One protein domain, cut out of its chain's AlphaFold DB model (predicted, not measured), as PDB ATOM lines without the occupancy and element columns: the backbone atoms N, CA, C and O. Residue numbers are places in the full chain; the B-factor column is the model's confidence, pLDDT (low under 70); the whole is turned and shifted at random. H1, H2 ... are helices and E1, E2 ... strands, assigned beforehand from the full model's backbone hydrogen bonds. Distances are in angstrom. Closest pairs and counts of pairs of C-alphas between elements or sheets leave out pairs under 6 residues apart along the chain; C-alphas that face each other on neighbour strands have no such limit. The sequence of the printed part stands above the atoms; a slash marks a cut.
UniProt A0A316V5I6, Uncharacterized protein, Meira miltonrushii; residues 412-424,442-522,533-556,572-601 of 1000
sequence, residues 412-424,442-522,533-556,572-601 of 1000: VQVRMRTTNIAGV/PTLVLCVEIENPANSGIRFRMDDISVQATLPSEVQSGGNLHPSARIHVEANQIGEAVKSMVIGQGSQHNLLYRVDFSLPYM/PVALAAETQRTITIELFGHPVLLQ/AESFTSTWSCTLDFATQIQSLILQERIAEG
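AT A GLANCE: This is residues 412 to 424, 442 to 522, 533 to 556 and 572 to 601 of the 1000 residues of an uncharacterized protein of Meira miltonrushii (UniProt A0A316V5I6). The domain is a long, narrow sandwich of two strongly twisted sheets, E1 E2 E6 E4 and E5 E3 E7 E8, with the longer strands of both running roughly along the long axis. At one end of it the helix H2 packs with residues 587 to 592 on the first sheet, and the short helix H1 and the long unnamed stretch 471 to 487 lie at that end too. The printed part has 148 residues, with elements in the order E1 E2 E3 E4 E5 E6 H1 E7 E8 H2; both sheets are antiparallel and the class is mixed, helices and strands. The whole is loose, with a radius of gyration of the C-alphas of 18.2 A, and elongated, with spans of 64, 37 and 22 A.

IN THESE COORDINATES: In the first sheet E1 is residues 413 to 422, 29.1 A long from C-alpha 413 at (1.691, -11.627, -32.081); E2 is 442 to 451, 28.1 A; E6 is 508 to 518, 31.7 A; E4 is 488 to 493. In the second, E5 is 501 to 503, E3 is 458 to 470, 32.5 A, E7 is 541 to 554, 39.7 A, and E8 is 575 to 584, 29.7 A. H1 is 533 to 539; H2 is 586 to 599, 20.1 A, ending at C-alpha 599 at (-11.281, -43.514, -5.826).

HOW THE PARTS SIT: In the first sheet N 417 and O 447 of E1 and E2 are 2.8 A apart, N 448 and O 511 of E2 and E6 2.8 A, and N 514 and O 492 of E6 and E4 2.8 A, each within hydrogen-bond range. In the second, so are N 503 and O 460 of E5 and E3, 2.8 A, N 466 and O 547 of E3 and E7, 3.0 A, and N 544 and O 581 of E7 and E8, 2.8 A. E3 bends by 64 degrees at residue 463. The sandwich, two sheets face to face, has its facing parts 8.0 A centre to centre and strands at 21 degrees. Between the sheets, the closest C-alphas of E3 and E4 are those of Ala 469 and Glu 490, 5.8 A apart. H2 is on the first sheet at a height over the sheet of 4.7 A; its closest C-alpha pair with E2 is Gln 588 and Pro 442, 7.1 A. H1 and H2 are close but not clearly touching, with C-alphas 537 and 586 closest at 7.2 A. In H1 and H2 every O i to N i+4 pair is within hydrogen-bond range.

THE WHOLE: The C-alphas of Gln 556 and Gly 601, 65.5 A apart, are the two farthest apart. Residues 425 to 441, 523 to 532 and 557 to 571 are not printed; the C-alpha gaps are 8.9, 18.0 and 11.5 A. The link E3 to E4 is long. Mean pLDDT of the printed part is 80.3; 28 residues are under 70, among them 473 to 485.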
ATOM      1  N   VAL A 412       3.185 -12.044 -36.587       78.19
ATOM      2  CA  VAL A 412       2.028 -12.417 -35.787       78.19
ATOM      3  C   VAL A 412       2.424 -12.309 -34.324       78.19
ATOM      4  O   VAL A 412       3.520 -12.713 -33.933       78.19
ATOM      5  N   GLN A 413       1.540 -11.737 -33.520       84.06
ATOM      6  CA  GLN A 413       1.691 -11.627 -32.081       84.06
ATOM      7  C   GLN A 413       0.894 -12.746 -31.411       84.06
ATOM      8  O   GLN A 413      -0.314 -12.862 -31.604       84.06
ATOM      9  N   VAL A 414       1.575 -13.560 -30.605       87.31
ATOM     10  CA  VAL A 414       0.950 -14.614 -29.799       87.31
ATOM     11  C   VAL A 414       0.938 -14.185 -28.339       87.31
ATOM     12  O   VAL A 414       1.978 -13.837 -27.777       87.31
ATOM     13  N   ARG A 415      -0.238 -14.230 -27.708       88.50
ATOM     14  CA  ARG A 415      -0.410 -14.062 -26.261       88.50
ATOM     15  C   ARG A 415      -1.153 -15.275 -25.719       88.50
ATOM     16  O   ARG A 415      -2.265 -15.557 -26.143       88.50
ATOM     17  N   MET A 416      -0.573 -15.966 -24.744       91.38
ATOM     18  CA  MET A 416      -1.292 -16.999 -24.001       91.38
ATOM     19  C   MET A 416      -1.911 -16.397 -22.736       91.38
ATOM     20  O   MET A 416      -1.246 -15.679 -21.989       91.38
ATOM     21  N   ARG A 417      -3.179 -16.715 -22.482       91.19
ATOM     22  CA  ARG A 417      -3.877 -16.513 -21.207       91.19
ATOM     23  C   ARG A 417      -4.238 -17.881 -20.630       91.19
ATOM     24  O   ARG A 417      -4.501 -18.813 -21.384       91.19
ATOM     25  N   THR A 418      -4.269 -18.011 -19.310       90.44
ATOM     26  CA  THR A 418      -4.652 -19.250 -18.618       90.44
ATOM     27  C   THR A 418      -5.883 -19.009 -17.752       90.44
ATOM     28  O   THR A 418      -6.051 -17.930 -17.184       90.44
ATOM     29  N   THR A 419      -6.758 -20.007 -17.649       89.06
ATOM     30  CA  THR A 419      -7.887 -19.995 -16.715       89.06
ATOM     31  C   THR A 419      -8.165 -21.403 -16.202       89.06
ATOM     32  O   THR A 419      -8.119 -22.362 -16.969       89.06
ATOM     33  N   ASN A 420      -8.454 -21.539 -14.908       84.69
ATOM     34  CA  ASN A 420      -8.969 -22.785 -14.343       84.69
ATOM     35  C   ASN A 420     -10.496 -22.707 -14.359       84.69
ATOM     36  O   ASN A 420     -11.082 -21.861 -13.684       84.69
ATOM     37  N   ILE A 421     -11.134 -23.591 -15.117       83.44
ATOM     38  CA  ILE A 421     -12.589 -23.736 -15.146       83.44
ATOM     39  C   ILE A 421     -12.949 -24.866 -14.177       83.44
ATOM     40  O   ILE A 421     -12.353 -25.939 -14.235       83.44
ATOM     41  N   ALA A 422     -13.918 -24.652 -13.283       77.12
ATOM     42  CA  ALA A 422     -14.529 -25.767 -12.559       77.12
ATOM     43  C   ALA A 422     -15.152 -26.704 -13.605       77.12
ATOM     44  O   ALA A 422     -15.983 -26.247 -14.389       77.12
ATOM     45  N   GLY A 423     -14.675 -27.949 -13.680       63.91
ATOM     46  CA  GLY A 423     -14.858 -28.798 -14.855       63.91
ATOM     47  C   GLY A 423     -16.307 -28.884 -15.329       63.91
ATOM     48  O   GLY A 423     -17.243 -29.099 -14.560       63.91
ATOM     49  N   VAL A 424     -16.505 -28.732 -16.632       55.72
ATOM     50  CA  VAL A 424     -17.804 -29.021 -17.233       55.72
ATOM     51  C   VAL A 424     -17.831 -30.525 -17.474       55.72
ATOM     52  O   VAL A 424     -17.189 -31.002 -18.407       55.72
ATOM     53  N   PRO A 442     -10.913 -29.374 -11.554       70.81
ATOM     54  CA  PRO A 442     -10.627 -28.064 -12.124       70.81
ATOM     55  C   PRO A 442      -9.805 -28.227 -13.412       70.81
ATOM     56  O   PRO A 442      -8.609 -28.518 -13.376       70.81
ATOM     57  N   THR A 443     -10.446 -28.034 -14.563       83.19
ATOM     58  CA  THR A 443      -9.818 -28.133 -15.881       83.19
ATOM     59  C   THR A 443      -9.052 -26.850 -16.194       83.19
ATOM     60  O   THR A 443      -9.635 -25.764 -16.246       83.19
ATOM     61  N   LEU A 444      -7.747 -26.957 -16.443       88.44
ATOM     62  CA  LEU A 444      -6.964 -25.840 -16.965       88.44
ATOM     63  C   LEU A 444      -7.277 -25.647 -18.454       88.44
ATOM     64  O   LEU A 444      -7.178 -26.583 -19.245       88.44
ATOM     65  N   VAL A 445      -7.605 -24.417 -18.843       91.00
ATOM     66  CA  VAL A 445      -7.783 -24.011 -20.237       91.00
ATOM     67  C   VAL A 445      -6.780 -22.914 -20.589       91.00
ATOM     68  O   VAL A 445      -6.674 -21.891 -19.906       91.00
ATOM     69  N   LEU A 446      -6.047 -23.132 -21.680       92.81
ATOM     70  CA  LEU A 446      -5.193 -22.140 -22.322       92.81
ATOM     71  C   LEU A 446      -6.020 -21.416 -23.386       92.81
ATOM     72  O   LEU A 446      -6.631 -22.052 -24.242       92.81
ATOM     73  N   CYS A 447      -6.017 -20.089 -23.364       93.50
ATOM     74  CA  CYS A 447      -6.496 -19.262 -24.461       93.50
ATOM     75  C   CYS A 447      -5.276 -18.703 -25.197       93.50
ATOM     76  O   CYS A 447      -4.569 -17.837 -24.679       93.50
ATOM     77  N   VAL A 448      -5.008 -19.243 -26.382       93.31
ATOM     78  CA  VAL A 448      -3.950 -18.793 -27.285       93.31
ATOM     79  C   VAL A 448      -4.550 -17.732 -28.203       93.31
ATOM     80  O   VAL A 448      -5.299 -18.034 -29.131       93.31
ATOM     81  N   GLU A 449      -4.254 -16.474 -27.898       93.50
ATOM     82  CA  GLU A 449      -4.628 -15.314 -28.698       93.50
ATOM     83  C   GLU A 449      -3.577 -15.107 -29.790       93.50
ATOM     84  O   GLU A 449      -2.387 -14.973 -29.498       93.50
ATOM     85  N   ILE A 450      -4.021 -15.078 -31.043       93.00
ATOM     86  CA  ILE A 450      -3.176 -14.945 -32.226       93.00
ATOM     87  C   ILE A 450      -3.640 -13.707 -32.985       93.00
ATOM     88  O   ILE A 450      -4.704 -13.694 -33.607       93.00
ATOM     89  N   GLU A 451      -2.851 -12.647 -32.895       91.88
ATOM     90  CA  GLU A 451      -3.140 -11.323 -33.432       91.88
ATOM     91  C   GLU A 451      -2.246 -11.044 -34.645       91.88
ATOM     92  O   GLU A 451      -1.023 -11.176 -34.578       91.88
ATOM     93  N   ASN A 452      -2.846 -10.642 -35.764       89.50
ATOM     94  CA  ASN A 452      -2.134 -10.015 -36.874       89.50
ATOM     95  C   ASN A 452      -2.257  -8.491 -36.690       89.50
ATOM     96  O   ASN A 452      -3.353  -7.962 -36.894       89.50
ATOM     97  N   PRO A 453      -1.186  -7.773 -36.296       80.75
ATOM     98  CA  PRO A 453      -1.276  -6.360 -35.944       80.75
ATOM     99  C   PRO A 453      -1.895  -5.493 -37.045       80.75
ATOM    100  O   PRO A 453      -1.631  -5.678 -38.235       80.75
ATOM    101  N   ALA A 454      -2.663  -4.470 -36.660       77.25
ATOM    102  CA  ALA A 454      -3.313  -3.550 -37.604       77.25
ATOM    103  C   ALA A 454      -2.326  -2.803 -38.532       77.25
ATOM    104  O   ALA A 454      -2.729  -2.258 -39.560       77.25
ATOM    105  N   ASN A 455      -1.029  -2.806 -38.212       69.88
ATOM    106  CA  ASN A 455       0.050  -2.219 -39.003       69.88
ATOM    107  C   ASN A 455       0.916  -3.244 -39.771       69.88
ATOM    108  O   ASN A 455       1.902  -2.832 -40.376       69.88
ATOM    109  N   SER A 456       0.600  -4.545 -39.793       74.31
ATOM    110  CA  SER A 456       1.442  -5.556 -40.467       74.31
ATOM    111  C   SER A 456       1.579  -5.338 -41.982       74.31
ATOM    112  O   SER A 456       2.625  -5.628 -42.562       74.31
ATOM    113  N   GLY A 457       0.536  -4.794 -42.621       74.00
ATOM    114  CA  GLY A 457       0.447  -4.585 -44.069       74.00
ATOM    115  C   GLY A 457       0.129  -5.845 -44.884       74.00
ATOM    116  O   GLY A 457       0.098  -5.767 -46.112       74.00
ATOM    117  N   ILE A 458      -0.080  -6.997 -44.234       77.44
ATOM    118  CA  ILE A 458      -0.314  -8.293 -44.888       77.44
ATOM    119  C   ILE A 458      -1.360  -9.129 -44.135       77.44
ATOM    120  O   ILE A 458      -1.734  -8.834 -42.999       77.44
ATOM    121  N   ARG A 459      -1.844 -10.203 -44.764       85.94
ATOM    122  CA  ARG A 459      -2.633 -11.250 -44.100       85.94
ATOM    123  C   ARG A 459      -1.744 -12.462 -43.828       85.94
ATOM    124  O   ARG A 459      -0.700 -12.613 -44.456       85.94
ATOM    125  N   PHE A 460      -2.184 -13.356 -42.953       87.31
ATOM    126  CA  PHE A 460      -1.554 -14.665 -42.776       87.31
ATOM    127  C   PHE A 460      -2.569 -15.759 -43.032       87.31
ATOM    128  O   PHE A 460      -3.686 -15.693 -42.528       87.31
ATOM    129  N   ARG A 461      -2.173 -16.777 -43.785       90.06
ATOM    130  CA  ARG A 461      -2.868 -18.059 -43.818       90.06
ATOM    131  C   ARG A 461      -2.120 -18.985 -42.871       90.06
ATOM    132  O   ARG A 461      -0.992 -19.349 -43.169       90.06
ATOM    133  N   MET A 462      -2.724 -19.334 -41.745       91.19
ATOM    134  CA  MET A 462      -2.243 -20.433 -40.911       91.19
ATOM    135  C   MET A 462      -2.709 -21.749 -41.520       91.19
ATOM    136  O   MET A 462      -3.852 -21.840 -41.979       91.19
ATOM    137  N   ASP A 463      -1.845 -22.754 -41.506       89.69
ATOM    138  CA  ASP A 463      -2.152 -24.112 -41.962       89.69
ATOM    139  C   ASP A 463      -2.155 -25.117 -40.801       89.69
ATOM    140  O   ASP A 463      -2.899 -26.090 -40.859       89.69
ATOM    141  N   ASP A 464      -1.369 -24.878 -39.743       90.69
ATOM    142  CA  ASP A 464      -1.368 -25.698 -38.525       90.69
ATOM    143  C   ASP A 464      -0.940 -24.879 -37.293       90.69
ATOM    144  O   ASP A 464      -0.174 -23.914 -37.404       90.69
ATOM    145  N   ILE A 465      -1.474 -25.238 -36.122       90.00
ATOM    146  CA  ILE A 465      -1.298 -24.532 -34.845       90.00
ATOM    147  C   ILE A 465      -1.154 -25.563 -33.721       90.00
ATOM    148  O   ILE A 465      -2.122 -25.988 -33.083       90.00
ATOM    149  N   SER A 466       0.096 -25.959 -33.498       90.88
ATOM    150  CA  SER A 466       0.503 -26.964 -32.517       90.88
ATOM    151  C   SER A 466       0.668 -26.313 -31.140       90.88
ATOM    152  O   SER A 466       1.268 -25.244 -31.009       90.88
ATOM    153  N   VAL A 467       0.133 -26.953 -30.097       90.44
ATOM    154  CA  VAL A 467       0.373 -26.585 -28.696       90.44
ATOM    155  C   VAL A 467       0.776 -27.848 -27.948       90.44
ATOM    156  O   VAL A 467       0.037 -28.828 -27.932       90.44
ATOM    157  N   GLN A 468       1.964 -27.843 -27.349       91.38
ATOM    158  CA  GLN A 468       2.577 -29.021 -26.733       91.38
ATOM    159  C   GLN A 468       2.986 -28.713 -25.293       91.38
ATOM    160  O   GLN A 468       3.686 -27.733 -25.040       91.38
ATOM    161  N   ALA A 469       2.594 -29.574 -24.351       88.44
ATOM    162  CA  ALA A 469       3.035 -29.514 -22.962       88.44
ATOM    163  C   ALA A 469       4.188 -30.505 -22.742       88.44
ATOM    164  O   ALA A 469       4.009 -31.717 -22.803       88.44
ATOM    165  N   THR A 470       5.396 -29.996 -22.502       86.19
ATOM    166  CA  THR A 470       6.624 -30.809 -22.433       86.19
ATOM    167  C   THR A 470       7.330 -30.653 -21.088       86.19
ATOM    168  O   THR A 470       7.199 -29.625 -20.426       86.19
ATOM    169  N   LEU A 471       8.098 -31.656 -20.643       80.56
ATOM    170  CA  LEU A 471       8.976 -31.474 -19.478       80.56
ATOM    171  C   LEU A 471      10.152 -30.548 -19.843       80.56
ATOM    172  O   LEU A 471      10.754 -30.760 -20.901       80.56
ATOM    173  N   PRO A 472      10.551 -29.595 -18.977       74.00
ATOM    174  CA  PRO A 472      11.750 -28.790 -19.182       74.00
ATOM    175  C   PRO A 472      12.978 -29.672 -19.441       74.00
ATOM    176  O   PRO A 472      13.231 -30.639 -18.718       74.00
ATOM    177  N   SER A 473      13.750 -29.358 -20.484       66.38
ATOM    178  CA  SER A 473      14.813 -30.241 -20.997       66.38
ATOM    179  C   SER A 473      15.930 -30.538 -19.986       66.38
ATOM    180  O   SER A 473      16.584 -31.575 -20.086       66.38
ATOM    181  N   GLU A 474      16.120 -29.663 -18.995       62.25
ATOM    182  CA  GLU A 474      17.059 -29.864 -17.885       62.25
ATOM    183  C   GLU A 474      16.658 -31.075 -17.024       62.25
ATOM    184  O   GLU A 474      17.497 -31.938 -16.759       62.25
ATOM    185  N   VAL A 475      15.365 -31.207 -16.692       58.81
ATOM    186  CA  VAL A 475      14.805 -32.334 -15.919       58.81
ATOM    187  C   VAL A 475      14.899 -33.642 -16.707       58.81
ATOM    188  O   VAL A 475      15.203 -34.690 -16.142       58.81
ATOM    189  N   GLN A 476      14.708 -33.597 -18.031       59.00
ATOM    190  CA  GLN A 476      14.707 -34.798 -18.880       59.00
ATOM    191  C   GLN A 476      16.031 -35.581 -18.883       59.00
ATOM    192  O   GLN A 476      16.037 -36.743 -19.289       59.00
ATOM    193  N   SER A 477      17.145 -34.966 -18.471       56.50
ATOM    194  CA  SER A 477      18.464 -35.610 -18.458       56.50
ATOM    195  C   SER A 477      19.208 -35.509 -17.113       56.50
ATOM    196  O   SER A 477      20.411 -35.763 -17.055       56.50
ATOM    197  N   GLY A 478      18.495 -35.229 -16.018       53.81
ATOM    198  CA  GLY A 478      19.016 -35.269 -14.647       53.81
ATOM    199  C   GLY A 478      18.651 -36.556 -13.892       53.81
ATOM    200  O   GLY A 478      17.674 -36.582 -13.153       53.81
ATOM    201  N   GLY A 479      19.464 -37.610 -14.027       55.19
ATOM    202  CA  GLY A 479      19.348 -38.853 -13.243       55.19
ATOM    203  C   GLY A 479      18.384 -39.929 -13.779       55.19
ATOM    204  O   GLY A 479      17.555 -39.692 -14.654       55.19
ATOM    205  N   ASN A 480      18.506 -41.144 -13.232       54.78
ATOM    206  CA  ASN A 480      17.734 -42.338 -13.621       54.78
ATOM    207  C   ASN A 480      16.326 -42.375 -12.985       54.78
ATOM    208  O   ASN A 480      15.933 -43.383 -12.397       54.78
ATOM    209  N   LEU A 481      15.567 -41.279 -13.077       55.94
ATOM    210  CA  LEU A 481      14.157 -41.270 -12.675       55.94
ATOM    211  C   LEU A 481      13.357 -42.210 -13.587       55.94
ATOM    212  O   LEU A 481      13.416 -42.095 -14.814       55.94
ATOM    213  N   HIS A 482      12.636 -43.160 -12.984       57.69
ATOM    214  CA  HIS A 482      11.959 -44.235 -13.709       57.69
ATOM    215  C   HIS A 482      10.923 -43.651 -14.690       57.69
ATOM    216  O   HIS A 482      10.063 -42.875 -14.267       57.69
ATOM    217  N   PRO A 483      10.943 -44.015 -15.989       57.66
ATOM    218  CA  PRO A 483      10.024 -43.436 -16.974       57.66
ATOM    219  C   PRO A 483       8.551 -43.796 -16.710       57.66
ATOM    220  O   PRO A 483       7.663 -43.145 -17.248       57.66
ATOM    221  N   SER A 484       8.305 -44.805 -15.869       52.88
ATOM    222  CA  SER A 484       6.990 -45.335 -15.497       52.88
ATOM    223  C   SER A 484       6.073 -44.341 -14.779       52.88
ATOM    224  O   SER A 484       4.865 -44.473 -14.897       52.88
ATOM    225  N   ALA A 485       6.618 -43.371 -14.035       58.78
ATOM    226  CA  ALA A 485       5.841 -42.509 -13.132       58.78
ATOM    227  C   ALA A 485       5.495 -41.119 -13.709       58.78
ATOM    228  O   ALA A 485       4.972 -40.267 -12.993       58.78
ATOM    229  N   ARG A 486       5.811 -40.861 -14.986       70.38
ATOM    230  CA  ARG A 486       5.675 -39.525 -15.589       70.38
ATOM    231  C   ARG A 486       4.222 -39.189 -15.898       70.38
ATOM    232  O   ARG A 486       3.595 -39.884 -16.693       70.38
ATOM    233  N   ILE A 487       3.720 -38.086 -15.347       77.31
ATOM    234  CA  ILE A 487       2.351 -37.619 -15.614       77.31
ATOM    235  C   ILE A 487       2.262 -37.163 -17.074       77.31
ATOM    236  O   ILE A 487       2.970 -36.248 -17.498       77.31
ATOM    237  N   HIS A 488       1.398 -37.781 -17.868       81.38
ATOM    238  CA  HIS A 488       1.161 -37.337 -19.235       81.38
ATOM    239  C   HIS A 488       0.328 -36.048 -19.202       81.38
ATOM    240  O   HIS A 488      -0.641 -35.939 -18.450       81.38
ATOM    241  N   VAL A 489       0.741 -35.045 -19.977       82.81
ATOM    242  CA  VAL A 489       0.064 -33.745 -20.052       82.81
ATOM    243  C   VAL A 489      -0.092 -33.381 -21.519       82.81
ATOM    244  O   VAL A 489       0.899 -33.314 -22.240       82.81
ATOM    245  N   GLU A 490      -1.325 -33.151 -21.955       86.69
ATOM    246  CA  GLU A 490      -1.670 -32.910 -23.357       86.69
ATOM    247  C   GLU A 490      -2.541 -31.658 -23.482       86.69
ATOM    248  O   GLU A 490      -3.358 -31.376 -22.608       86.69
ATOM    249  N   ALA A 491      -2.346 -30.872 -24.542       86.69
ATOM    250  CA  ALA A 491      -3.097 -29.642 -24.789       86.69
ATOM    251  C   ALA A 491      -4.058 -29.857 -25.967       86.69
ATOM    252  O   ALA A 491      -3.730 -29.586 -27.120       86.69
ATOM    253  N   ASN A 492      -5.255 -30.356 -25.666       86.62
ATOM    254  CA  ASN A 492      -6.275 -30.712 -26.645       86.62
ATOM    255  C   ASN A 492      -7.091 -29.483 -27.067       86.62
ATOM    256  O   ASN A 492      -7.647 -28.778 -26.224       86.62
ATOM    257  N   GLN A 493      -7.187 -29.201 -28.371       88.94
ATOM    258  CA  GLN A 493      -7.955 -28.051 -28.864       88.94
ATOM    259  C   GLN A 493      -9.459 -28.236 -28.590       88.94
ATOM    260  O   GLN A 493     -10.036 -29.276 -28.900       88.94
ATOM    261  N   ILE A 494     -10.109 -27.220 -28.017       85.50
ATOM    262  CA  ILE A 494     -11.544 -27.242 -27.709       85.50
ATOM    263  C   ILE A 494     -12.329 -26.802 -28.949       85.50
ATOM    264  O   ILE A 494     -12.381 -25.614 -29.270       85.50
ATOM    265  N   GLY A 495     -12.968 -27.762 -29.619       81.69
ATOM    266  CA  GLY A 495     -13.790 -27.543 -30.812       81.69
ATOM    267  C   GLY A 495     -13.325 -28.389 -31.997       81.69
ATOM    268  O   GLY A 495     -12.658 -29.405 -31.824       81.69
ATOM    269  N   GLU A 496     -13.683 -27.975 -33.213       77.75
ATOM    270  CA  GLU A 496     -13.108 -28.561 -34.426       77.75
ATOM    271  C   GLU A 496     -11.658 -28.079 -34.596       77.75
ATOM    272  O   GLU A 496     -11.379 -26.883 -34.481       77.75
ATOM    273  N   ALA A 497     -10.734 -29.008 -34.857       75.75
ATOM    274  CA  ALA A 497      -9.317 -28.689 -35.004       75.75
ATOM    275  C   ALA A 497      -9.090 -27.726 -36.184       75.75
ATOM    276  O   ALA A 497      -9.512 -28.002 -37.312       75.75
ATOM    277  N   VAL A 498      -8.416 -26.596 -35.941       73.38
ATOM    278  CA  VAL A 498      -8.318 -25.487 -36.910       73.38
ATOM    279  C   VAL A 498      -7.298 -25.799 -38.010       73.38
ATOM    280  O   VAL A 498      -6.165 -25.331 -38.014       73.38
ATOM    281  N   LYS A 499      -7.747 -26.598 -38.982       75.25
ATOM    282  CA  LYS A 499      -6.968 -27.155 -40.101       75.25
ATOM    283  C   LYS A 499      -6.469 -26.126 -41.130       75.25
ATOM    284  O   LYS A 499      -5.684 -26.470 -42.007       75.25
ATOM    285  N   SER A 500      -6.989 -24.901 -41.091       84.81
ATOM    286  CA  SER A 500      -6.403 -23.689 -41.681       84.81
ATOM    287  C   SER A 500      -7.268 -22.489 -41.285       84.81
ATOM    288  O   SER A 500      -8.491 -22.615 -41.204       84.81
ATOM    289  N   MET A 501      -6.673 -21.313 -41.067       90.25
ATOM    290  CA  MET A 501      -7.426 -20.062 -40.895       90.25
ATOM    291  C   MET A 501      -6.690 -18.861 -41.488       90.25
ATOM    292  O   MET A 501      -5.462 -18.804 -41.467       90.25
ATOM    293  N   VAL A 502      -7.435 -17.873 -41.990       90.00
ATOM    294  CA  VAL A 502      -6.862 -16.625 -42.520       90.00
ATOM    295  C   VAL A 502      -7.017 -15.506 -41.495       90.00
ATOM    296  O   VAL A 502      -8.129 -15.068 -41.210       90.00
ATOM    297  N   ILE A 503      -5.889 -15.025 -40.975       89.81
ATOM    298  CA  ILE A 503      -5.804 -13.913 -40.028       89.81
ATOM    299  C   ILE A 503      -5.643 -12.612 -40.824       89.81
ATOM    300  O   ILE A 503      -4.601 -12.347 -41.440       89.81
ATOM    301  N   GLY A 504      -6.703 -11.808 -40.847       87.88
ATOM    302  CA  GLY A 504      -6.734 -10.500 -41.497       87.88
ATOM    303  C   GLY A 504      -5.860  -9.473 -40.775       87.88
ATOM    304  O   GLY A 504      -5.622  -9.585 -39.580       87.88
ATOM    305  N   GLN A 505      -5.390  -8.449 -41.488       85.62
ATOM    306  CA  GLN A 505      -4.670  -7.334 -40.866       85.62
ATOM    307  C   GLN A 505      -5.578  -6.642 -39.835       85.62
ATOM    308  O   GLN A 505      -6.666  -6.186 -40.186       85.62
ATOM    309  N   GLY A 506      -5.136  -6.581 -38.579       84.44
ATOM    310  CA  GLY A 506      -5.930  -6.091 -37.453       84.44
ATOM    311  C   GLY A 506      -6.946  -7.090 -36.885       84.44
ATOM    312  O   GLY A 506      -7.793  -6.668 -36.102       84.44
ATOM    313  N   SER A 507      -6.908  -8.380 -37.256       90.38
ATOM    314  CA  SER A 507      -7.747  -9.411 -36.626       90.38
ATOM    315  C   SER A 507      -6.995 -10.207 -35.556       90.38
ATOM    316  O   SER A 507      -5.814 -10.536 -35.692       90.38
ATOM    317  N   GLN A 508      -7.722 -10.535 -34.489       92.50
ATOM    318  CA  GLN A 508      -7.298 -11.418 -33.407       92.50
ATOM    319  C   GLN A 508      -8.170 -12.677 -33.431       92.50
ATOM    320  O   GLN A 508      -9.394 -12.587 -33.515       92.50
ATOM    321  N   HIS A 509      -7.539 -13.845 -33.360       92.25
ATOM    322  CA  HIS A 509      -8.195 -15.147 -33.295       92.25
ATOM    323  C   HIS A 509      -7.825 -15.807 -31.968       92.25
ATOM    324  O   HIS A 509      -6.648 -15.895 -31.631       92.25
ATOM    325  N   ASN A 510      -8.823 -16.265 -31.214       92.94
ATOM    326  CA  ASN A 510      -8.623 -16.862 -29.897       92.94
ATOM    327  C   ASN A 510      -8.911 -18.357 -29.977       92.94
ATOM    328  O   ASN A 510     -10.046 -18.755 -30.232       92.94
ATOM    329  N   LEU A 511      -7.885 -19.173 -29.757       93.06
ATOM    330  CA  LEU A 511      -7.980 -20.628 -29.757       93.06
ATOM    331  C   LEU A 511      -7.953 -21.134 -28.317       93.06
ATOM    332  O   LEU A 511      -7.109 -20.717 -27.524       93.06
ATOM    333  N   LEU A 512      -8.883 -22.018 -27.972       93.50
ATOM    334  CA  LEU A 512      -8.969 -22.609 -26.640       93.50
ATOM    335  C   LEU A 512      -8.385 -24.022 -26.662       93.50
ATOM    336  O   LEU A 512      -8.719 -24.810 -27.545       93.50
ATOM    337  N   TYR A 513      -7.549 -24.344 -25.679       92.69
ATOM    338  CA  TYR A 513      -6.972 -25.671 -25.475       92.69
ATOM    339  C   TYR A 513      -7.247 -26.128 -24.041       92.69
ATOM    340  O   TYR A 513      -6.890 -25.434 -23.090       92.69
ATOM    341  N   ARG A 514      -7.880 -27.289 -23.885       91.38
ATOM    342  CA  ARG A 514      -8.046 -28.009 -22.619       91.38
ATOM    343  C   ARG A 514      -6.724 -28.711 -22.316       91.38
ATOM    344  O   ARG A 514      -6.211 -29.431 -23.165       91.38
ATOM    345  N   VAL A 515      -6.157 -28.477 -21.133       90.56
ATOM    346  CA  VAL A 515      -4.978 -29.217 -20.672       90.56
ATOM    347  C   VAL A 515      -5.461 -30.437 -19.905       90.56
ATOM    348  O   VAL A 515      -5.980 -30.312 -18.794       90.56
ATOM    349  N   ASP A 516      -5.309 -31.600 -20.523       87.38
ATOM    350  CA  ASP A 516      -5.612 -32.889 -19.923       87.38
ATOM    351  C   ASP A 516      -4.384 -33.437 -19.199       87.38
ATOM    352  O   ASP A 516      -3.258 -33.369 -19.697       87.38
ATOM    353  N   PHE A 517      -4.623 -33.987 -18.012       85.94
ATOM    354  CA  PHE A 517      -3.616 -34.621 -17.172       85.94
ATOM    355  C   PHE A 517      -4.008 -36.086 -17.003       85.94
ATOM    356  O   PHE A 517      -5.046 -36.379 -16.414       85.94
ATOM    357  N   SER A 518      -3.184 -37.000 -17.505       82.88
ATOM    358  CA  SER A 518      -3.389 -38.437 -17.351       82.88
ATOM    359  C   SER A 518      -2.214 -39.067 -16.613       82.88
ATOM    360  O   SER A 518      -1.045 -38.899 -16.965       82.88
ATOM    361  N   LEU A 519      -2.530 -39.806 -15.553       78.25
ATOM    362  CA  LEU A 519      -1.564 -40.678 -14.902       78.25
ATOM    363  C   LEU A 519      -1.306 -41.883 -15.824       78.25
ATOM    364  O   LEU A 519      -2.254 -42.410 -16.416       78.25
ATOM    365  N   PRO A 520      -0.043 -42.308 -16.004       73.38
ATOM    366  CA  PRO A 520       0.265 -43.480 -16.809       73.38
ATOM    367  C   PRO A 520      -0.341 -44.709 -16.125       73.38
ATOM    368  O   PRO A 520       0.001 -45.013 -14.987       73.38
ATOM    369  N   TYR A 521      -1.259 -45.394 -16.811       64.44
ATOM    370  CA  TYR A 521      -2.059 -46.477 -16.234       64.44
ATOM    371  C   TYR A 521      -1.157 -47.631 -15.759       64.44
ATOM    372  O   TYR A 521      -0.635 -48.407 -16.563       64.44
ATOM    373  N   MET A 522      -0.919 -47.707 -14.447       59.25
ATOM    374  CA  MET A 522      -0.067 -48.727 -13.838       59.25
ATOM    375  C   MET A 522      -0.852 -50.032 -13.696       59.25
ATOM    376  O   MET A 522      -1.544 -50.242 -12.700       59.25
ATOM    377  N   PRO A 533       7.572 -37.263  -3.341       66.81
ATOM    378  CA  PRO A 533       7.072 -35.900  -3.484       66.81
ATOM    379  C   PRO A 533       8.118 -34.932  -4.057       66.81
ATOM    380  O   PRO A 533       7.732 -33.878  -4.560       66.81
ATOM    381  N   VAL A 534       9.419 -35.254  -4.021       67.94
ATOM    382  CA  VAL A 534      10.482 -34.428  -4.619       67.94
ATOM    383  C   VAL A 534      10.519 -34.605  -6.138       67.94
ATOM    384  O   VAL A 534      10.491 -33.607  -6.862       67.94
ATOM    385  N   ALA A 535      10.501 -35.845  -6.637       70.75
ATOM    386  CA  ALA A 535      10.313 -36.133  -8.062       70.75
ATOM    387  C   ALA A 535       9.001 -35.526  -8.591       70.75
ATOM    388  O   ALA A 535       8.993 -34.848  -9.619       70.75
ATOM    389  N   LEU A 536       7.909 -35.679  -7.840       70.69
ATOM    390  CA  LEU A 536       6.609 -35.109  -8.183       70.69
ATOM    391  C   LEU A 536       6.633 -33.568  -8.218       70.69
ATOM    392  O   LEU A 536       6.063 -32.961  -9.123       70.69
ATOM    393  N   ALA A 537       7.345 -32.922  -7.286       68.19
ATOM    394  CA  ALA A 537       7.548 -31.473  -7.284       68.19
ATOM    395  C   ALA A 537       8.366 -30.984  -8.493       68.19
ATOM    396  O   ALA A 537       8.097 -29.893  -9.001       68.19
ATOM    397  N   ALA A 538       9.319 -31.782  -8.991       69.12
ATOM    398  CA  ALA A 538      10.048 -31.492 -10.229       69.12
ATOM    399  C   ALA A 538       9.167 -31.644 -11.485       69.12
ATOM    400  O   ALA A 538       9.387 -30.951 -12.476       69.12
ATOM    401  N   GLU A 539       8.139 -32.496 -11.440       74.44
ATOM    402  CA  GLU A 539       7.176 -32.661 -12.534       74.44
ATOM    403  C   GLU A 539       6.118 -31.550 -12.620       74.44
ATOM    404  O   GLU A 539       5.498 -31.389 -13.671       74.44
ATOM    405  N   THR A 540       5.929 -30.739 -11.577       82.44
ATOM    406  CA  THR A 540       4.921 -29.662 -11.602       82.44
ATOM    407  C   THR A 540       5.160 -28.634 -12.704       82.44
ATOM    408  O   THR A 540       4.202 -28.113 -13.272       82.44
ATOM    409  N   GLN A 541       6.417 -28.379 -13.068       85.06
ATOM    410  CA  GLN A 541       6.755 -27.427 -14.118       85.06
ATOM    411  C   GLN A 541       6.763 -28.101 -15.493       85.06
ATOM    412  O   GLN A 541       7.487 -29.071 -15.730       85.06
ATOM    413  N   ARG A 542       5.975 -27.553 -16.421       85.12
ATOM    414  CA  ARG A 542       5.915 -27.973 -17.828       85.12
ATOM    415  C   ARG A 542       6.142 -26.767 -18.736       85.12
ATOM    416  O   ARG A 542       5.572 -25.697 -18.525       85.12
ATOM    417  N   THR A 543       6.951 -26.944 -19.772       88.12
ATOM    418  CA  THR A 543       7.112 -25.964 -20.846       88.12
ATOM    419  C   THR A 543       5.974 -26.144 -21.846       88.12
ATOM    420  O   THR A 543       5.919 -27.159 -22.544       88.12
ATOM    421  N   ILE A 544       5.079 -25.158 -21.915       90.88
ATOM    422  CA  ILE A 544       4.123 -25.016 -23.011       90.88
ATOM    423  C   ILE A 544       4.848 -24.390 -24.196       90.88
ATOM    424  O   ILE A 544       5.383 -23.283 -24.093       90.88
ATOM    425  N   THR A 545       4.828 -25.097 -25.319       91.06
ATOM    426  CA  THR A 545       5.334 -24.646 -26.614       91.06
ATOM    427  C   THR A 545       4.151 -24.453 -27.557       91.06
ATOM    428  O   THR A 545       3.316 -25.345 -27.678       91.06
ATOM    429  N   ILE A 546       4.075 -23.296 -28.211       91.44
ATOM    430  CA  ILE A 546       3.083 -22.947 -29.233       91.44
ATOM    431  C   ILE A 546       3.839 -22.795 -30.553       91.44
ATOM    432  O   ILE A 546       4.758 -21.980 -30.640       91.44
ATOM    433  N   GLU A 547       3.457 -23.552 -31.574       90.25
ATOM    434  CA  GLU A 547       4.053 -23.521 -32.910       90.25
ATOM    435  C   GLU A 547       3.002 -23.073 -33.928       90.25
ATOM    436  O   GLU A 547       1.971 -23.726 -34.091       90.25
ATOM    437  N   LEU A 548       3.269 -21.970 -34.632       90.19
ATOM    438  CA  LEU A 548       2.448 -21.526 -35.760       90.19
ATOM    439  C   LEU A 548       3.132 -21.880 -37.076       90.19
ATOM    440  O   LEU A 548       4.265 -21.461 -37.323       90.19
ATOM    441  N   PHE A 549       2.406 -22.593 -37.932       88.88
ATOM    442  CA  PHE A 549       2.789 -22.906 -39.303       88.88
ATOM    443  C   PHE A 549       1.856 -22.168 -40.260       88.88
ATOM    444  O   PHE A 549       0.631 -22.265 -40.148       88.88
ATOM    445  N   GLY A 550       2.418 -21.446 -41.226       88.44
ATOM    446  CA  GLY A 550       1.598 -20.720 -42.187       88.44
ATOM    447  C   GLY A 550       2.371 -20.018 -43.292       88.44
ATOM    448  O   GLY A 550       3.594 -20.109 -43.404       88.44
ATOM    449  N   HIS A 551       1.626 -19.271 -44.095       84.75
ATOM    450  CA  HIS A 551       2.102 -18.485 -45.221       84.75
ATOM    451  C   HIS A 551       1.775 -16.994 -45.033       84.75
ATOM    452  O   HIS A 551       0.625 -16.649 -44.723       84.75
ATOM    453  N   PRO A 552       2.735 -16.081 -45.282       82.00
ATOM    454  CA  PRO A 552       2.435 -14.670 -45.468       82.00
ATOM    455  C   PRO A 552       1.620 -14.511 -46.757       82.00
ATOM    456  O   PRO A 552       2.057 -14.891 -47.845       82.00
ATOM    457  N   VAL A 553       0.426 -13.942 -46.640       80.06
ATOM    458  CA  VAL A 553      -0.429 -13.577 -47.770       80.06
ATOM    459  C   VAL A 553      -0.241 -12.086 -48.006       80.06
ATOM    460  O   VAL A 553      -0.840 -11.243 -47.329       80.06
ATOM    461  N   LEU A 554       0.626 -11.760 -48.967       67.38
ATOM    462  CA  LEU A 554       0.790 -10.384 -49.422       67.38
ATOM    463  C   LEU A 554      -0.564  -9.855 -49.901       67.38
ATOM    464  O   LEU A 554      -1.223 -10.461 -50.748       67.38
ATOM    465  N   LEU A 555      -0.965  -8.697 -49.380       64.50
ATOM    466  CA  LEU A 555      -2.076  -7.938 -49.938       64.50
ATOM    467  C   LEU A 555      -1.629  -7.371 -51.287       64.50
ATOM    468  O   LEU A 555      -1.093  -6.264 -51.363       64.50
ATOM    469  N   GLN A 556      -1.818  -8.157 -52.349       56.94
ATOM    470  CA  GLN A 556      -1.583  -7.705 -53.714       56.94
ATOM    471  C   GLN A 556      -2.398  -6.426 -53.935       56.94
ATOM    472  O   GLN A 556      -3.614  -6.399 -53.736       56.94
ATOM    473  N   ALA A 572       3.444 -16.446 -49.993       66.75
ATOM    474  CA  ALA A 572       4.902 -16.364 -49.874       66.75
ATOM    475  C   ALA A 572       5.472 -17.610 -49.154       66.75
ATOM    476  O   ALA A 572       4.714 -18.470 -48.698       66.75
ATOM    477  N   GLU A 573       6.800 -17.737 -49.042       69.81
ATOM    478  CA  GLU A 573       7.450 -18.912 -48.429       69.81
ATOM    479  C   GLU A 573       6.913 -19.205 -47.006       69.81
ATOM    480  O   GLU A 573       6.642 -18.293 -46.224       69.81
ATOM    481  N   SER A 574       6.701 -20.491 -46.685       79.62
ATOM    482  CA  SER A 574       6.077 -20.902 -45.418       79.62
ATOM    483  C   SER A 574       6.959 -20.534 -44.225       79.62
ATOM    484  O   SER A 574       8.100 -21.004 -44.166       79.62
ATOM    485  N   PHE A 575       6.423 -19.806 -43.248       79.00
ATOM    486  CA  PHE A 575       7.099 -19.572 -41.975       79.00
ATOM    487  C   PHE A 575       6.738 -20.654 -40.950       79.00
ATOM    488  O   PHE A 575       5.737 -21.372 -41.054       79.00
ATOM    489  N   THR A 576       7.591 -20.782 -39.943       83.00
ATOM    490  CA  THR A 576       7.324 -21.539 -38.722       83.00
ATOM    491  C   THR A 576       7.889 -20.714 -37.589       83.00
ATOM    492  O   THR A 576       9.062 -20.355 -37.643       83.00
ATOM    493  N   SER A 577       7.068 -20.379 -36.601       83.06
ATOM    494  CA  SER A 577       7.519 -19.612 -35.440       83.06
ATOM    495  C   SER A 577       7.021 -20.269 -34.160       83.06
ATOM    496  O   SER A 577       5.932 -20.852 -34.130       83.06
ATOM    497  N   THR A 578       7.861 -20.229 -33.131       86.38
ATOM    498  CA  THR A 578       7.725 -21.054 -31.931       86.38
ATOM    499  C   THR A 578       7.870 -20.185 -30.690       86.38
ATOM    500  O   THR A 578       8.939 -19.640 -30.416       86.38
ATOM    501  N   TRP A 579       6.801 -20.097 -29.907       85.62
ATOM    502  CA  TRP A 579       6.780 -19.433 -28.607       85.62
ATOM    503  C   TRP A 579       6.823 -20.493 -27.514       85.62
ATOM    504  O   TRP A 579       6.149 -21.513 -27.620       85.62
ATOM    505  N   SER A 580       7.578 -20.260 -26.444       88.25
ATOM    506  CA  SER A 580       7.589 -21.163 -25.294       88.25
ATOM    507  C   SER A 580       7.570 -20.413 -23.969       88.25
ATOM    508  O   SER A 580       8.096 -19.306 -23.837       88.25
ATOM    509  N   CYS A 581       6.917 -21.015 -22.981       86.56
ATOM    510  CA  CYS A 581       6.827 -20.513 -21.616       86.56
ATOM    511  C   CYS A 581       6.675 -21.684 -20.639       86.56
ATOM    512  O   CYS A 581       6.152 -22.735 -21.003       86.56
ATOM    513  N   THR A 582       7.121 -21.513 -19.397       88.44
ATOM    514  CA  THR A 582       6.962 -22.538 -18.358       88.44
ATOM    515  C   THR A 582       5.751 -22.206 -17.501       88.44
ATOM    516  O   THR A 582       5.664 -21.106 -16.956       88.44
ATOM    517  N   LEU A 583       4.829 -23.160 -17.374       88.25
ATOM    518  CA  LEU A 583       3.727 -23.116 -16.418       88.25
ATOM    519  C   LEU A 583       4.013 -24.066 -15.251       88.25
ATOM    520  O   LEU A 583       4.696 -25.077 -15.413       88.25
ATOM    521  N   ASP A 584       3.472 -23.728 -14.084       88.88
ATOM    522  CA  ASP A 584       3.481 -24.578 -12.896       88.88
ATOM    523  C   ASP A 584       2.075 -25.171 -12.704       88.88
ATOM    524  O   ASP A 584       1.087 -24.442 -12.598       88.88
ATOM    525  N   PHE A 585       1.993 -26.499 -12.722       87.06
ATOM    526  CA  PHE A 585       0.773 -27.296 -12.620       87.06
ATOM    527  C   PHE A 585       0.631 -27.996 -11.264       87.06
ATOM    528  O   PHE A 585      -0.164 -28.931 -11.136       87.06
ATOM    529  N   ALA A 586       1.376 -27.558 -10.238       84.94
ATOM    530  CA  ALA A 586       1.331 -28.143  -8.898       84.94
ATOM    531  C   ALA A 586      -0.100 -28.324  -8.370       84.94
ATOM    532  O   ALA A 586      -0.417 -29.375  -7.820       84.94
ATOM    533  N   THR A 587      -0.983 -27.347  -8.589       81.81
ATOM    534  CA  THR A 587      -2.380 -27.394  -8.126       81.81
ATOM    535  C   THR A 587      -3.252 -28.411  -8.873       81.81
ATOM    536  O   THR A 587      -4.113 -29.052  -8.269       81.81
ATOM    537  N   GLN A 588      -3.033 -28.591 -10.176       85.12
ATOM    538  CA  GLN A 588      -3.783 -29.526 -11.017       85.12
ATOM    539  C   GLN A 588      -3.332 -30.964 -10.728       85.12
ATOM    540  O   GLN A 588      -4.166 -31.835 -10.500       85.12
ATOM    541  N   ILE A 589      -2.019 -31.185 -10.614       83.19
ATOM    542  CA  ILE A 589      -1.419 -32.472 -10.230       83.19
ATOM    543  C   ILE A 589      -1.819 -32.871  -8.799       83.19
ATOM    544  O   ILE A 589      -2.172 -34.024  -8.560       83.19
ATOM    545  N   GLN A 590      -1.851 -31.921  -7.855       81.62
ATOM    546  CA  GLN A 590      -2.402 -32.142  -6.511       81.62
ATOM    547  C   GLN A 590      -3.863 -32.606  -6.556       81.62
ATOM    548  O   GLN A 590      -4.210 -33.575  -5.884       81.62
ATOM    549  N   SER A 591      -4.706 -31.947  -7.356       80.31
ATOM    550  CA  SER A 591      -6.130 -32.297  -7.489       80.31
ATOM    551  C   SER A 591      -6.332 -33.689  -8.101       80.31
ATOM    552  O   SER A 591      -7.177 -34.445  -7.630       80.31
ATOM    553  N   LEU A 592      -5.520 -34.045  -9.101       81.19
ATOM    554  CA  LEU A 592      -5.539 -35.346  -9.774       81.19
ATOM    555  C   LEU A 592      -5.229 -36.498  -8.800       81.19
ATOM    556  O   LEU A 592      -6.005 -37.442  -8.679       81.19
ATOM    557  N   ILE A 593      -4.134 -36.383  -8.039       79.88
ATOM    558  CA  ILE A 593      -3.686 -37.405  -7.073       79.88
ATOM    559  C   ILE A 593      -4.639 -37.506  -5.874       79.88
ATOM    560  O   ILE A 593      -4.844 -38.588  -5.322       79.88
ATOM    561  N   LEU A 594      -5.253 -36.389  -5.470       78.50
ATOM    562  CA  LEU A 594      -6.321 -36.393  -4.472       78.50
ATOM    563  C   LEU A 594      -7.535 -37.194  -4.953       78.50
ATOM    564  O   LEU A 594      -8.065 -37.988  -4.181       78.50
ATOM    565  N   GLN A 595      -7.961 -37.019  -6.208       74.94
ATOM    566  CA  GLN A 595      -9.088 -37.773  -6.757       74.94
ATOM    567  C   GLN A 595      -8.774 -39.265  -6.897       74.94
ATOM    568  O   GLN A 595      -9.607 -40.082  -6.512       74.94
ATOM    569  N   GLU A 596      -7.589 -39.623  -7.395       75.38
ATOM    570  CA  GLU A 596      -7.160 -41.022  -7.516       75.38
ATOM    571  C   GLU A 596      -7.201 -41.725  -6.152       75.38
ATOM    572  O   GLU A 596      -7.887 -42.734  -5.998       75.38
ATOM    573  N   ARG A 597      -6.606 -41.124  -5.112       71.56
ATOM    574  CA  ARG A 597      -6.666 -41.662  -3.742       71.56
ATOM    575  C   ARG A 597      -8.085 -41.739  -3.173       71.56
ATOM    576  O   ARG A 597      -8.383 -42.661  -2.419       71.56
ATOM    577  N   ILE A 598      -8.978 -40.812  -3.526       73.25
ATOM    578  CA  ILE A 598     -10.398 -40.884  -3.136       73.25
ATOM    579  C   ILE A 598     -11.094 -42.066  -3.831       73.25
ATOM    580  O   ILE A 598     -11.869 -42.765  -3.180       73.25
ATOM    581  N   ALA A 599     -10.781 -42.344  -5.101       71.81
ATOM    582  CA  ALA A 599     -11.281 -43.514  -5.826       71.81
ATOM    583  C   ALA A 599     -10.705 -44.841  -5.286       71.81
ATOM    584  O   ALA A 599     -11.426 -45.835  -5.219       71.81
ATOM    585  N   GLU A 600      -9.453 -44.849  -4.812       71.50
ATOM    586  CA  GLU A 600      -8.848 -45.962  -4.055       71.50
ATOM    587  C   GLU A 600      -9.444 -46.139  -2.638       71.50
ATOM    588  O   GLU A 600      -9.179 -47.138  -1.970       71.50
ATOM    589  N   GLY A 601     -10.231 -45.175  -2.142       67.31
ATOM    590  CA  GLY A 601     -10.747 -45.152  -0.766       67.31
ATOM    591  C   GLY A 601      -9.714 -44.746   0.300       67.31
ATOM    592  O   GLY A 601      -9.973 -44.877   1.498       67.31
TER     593      GLY A 601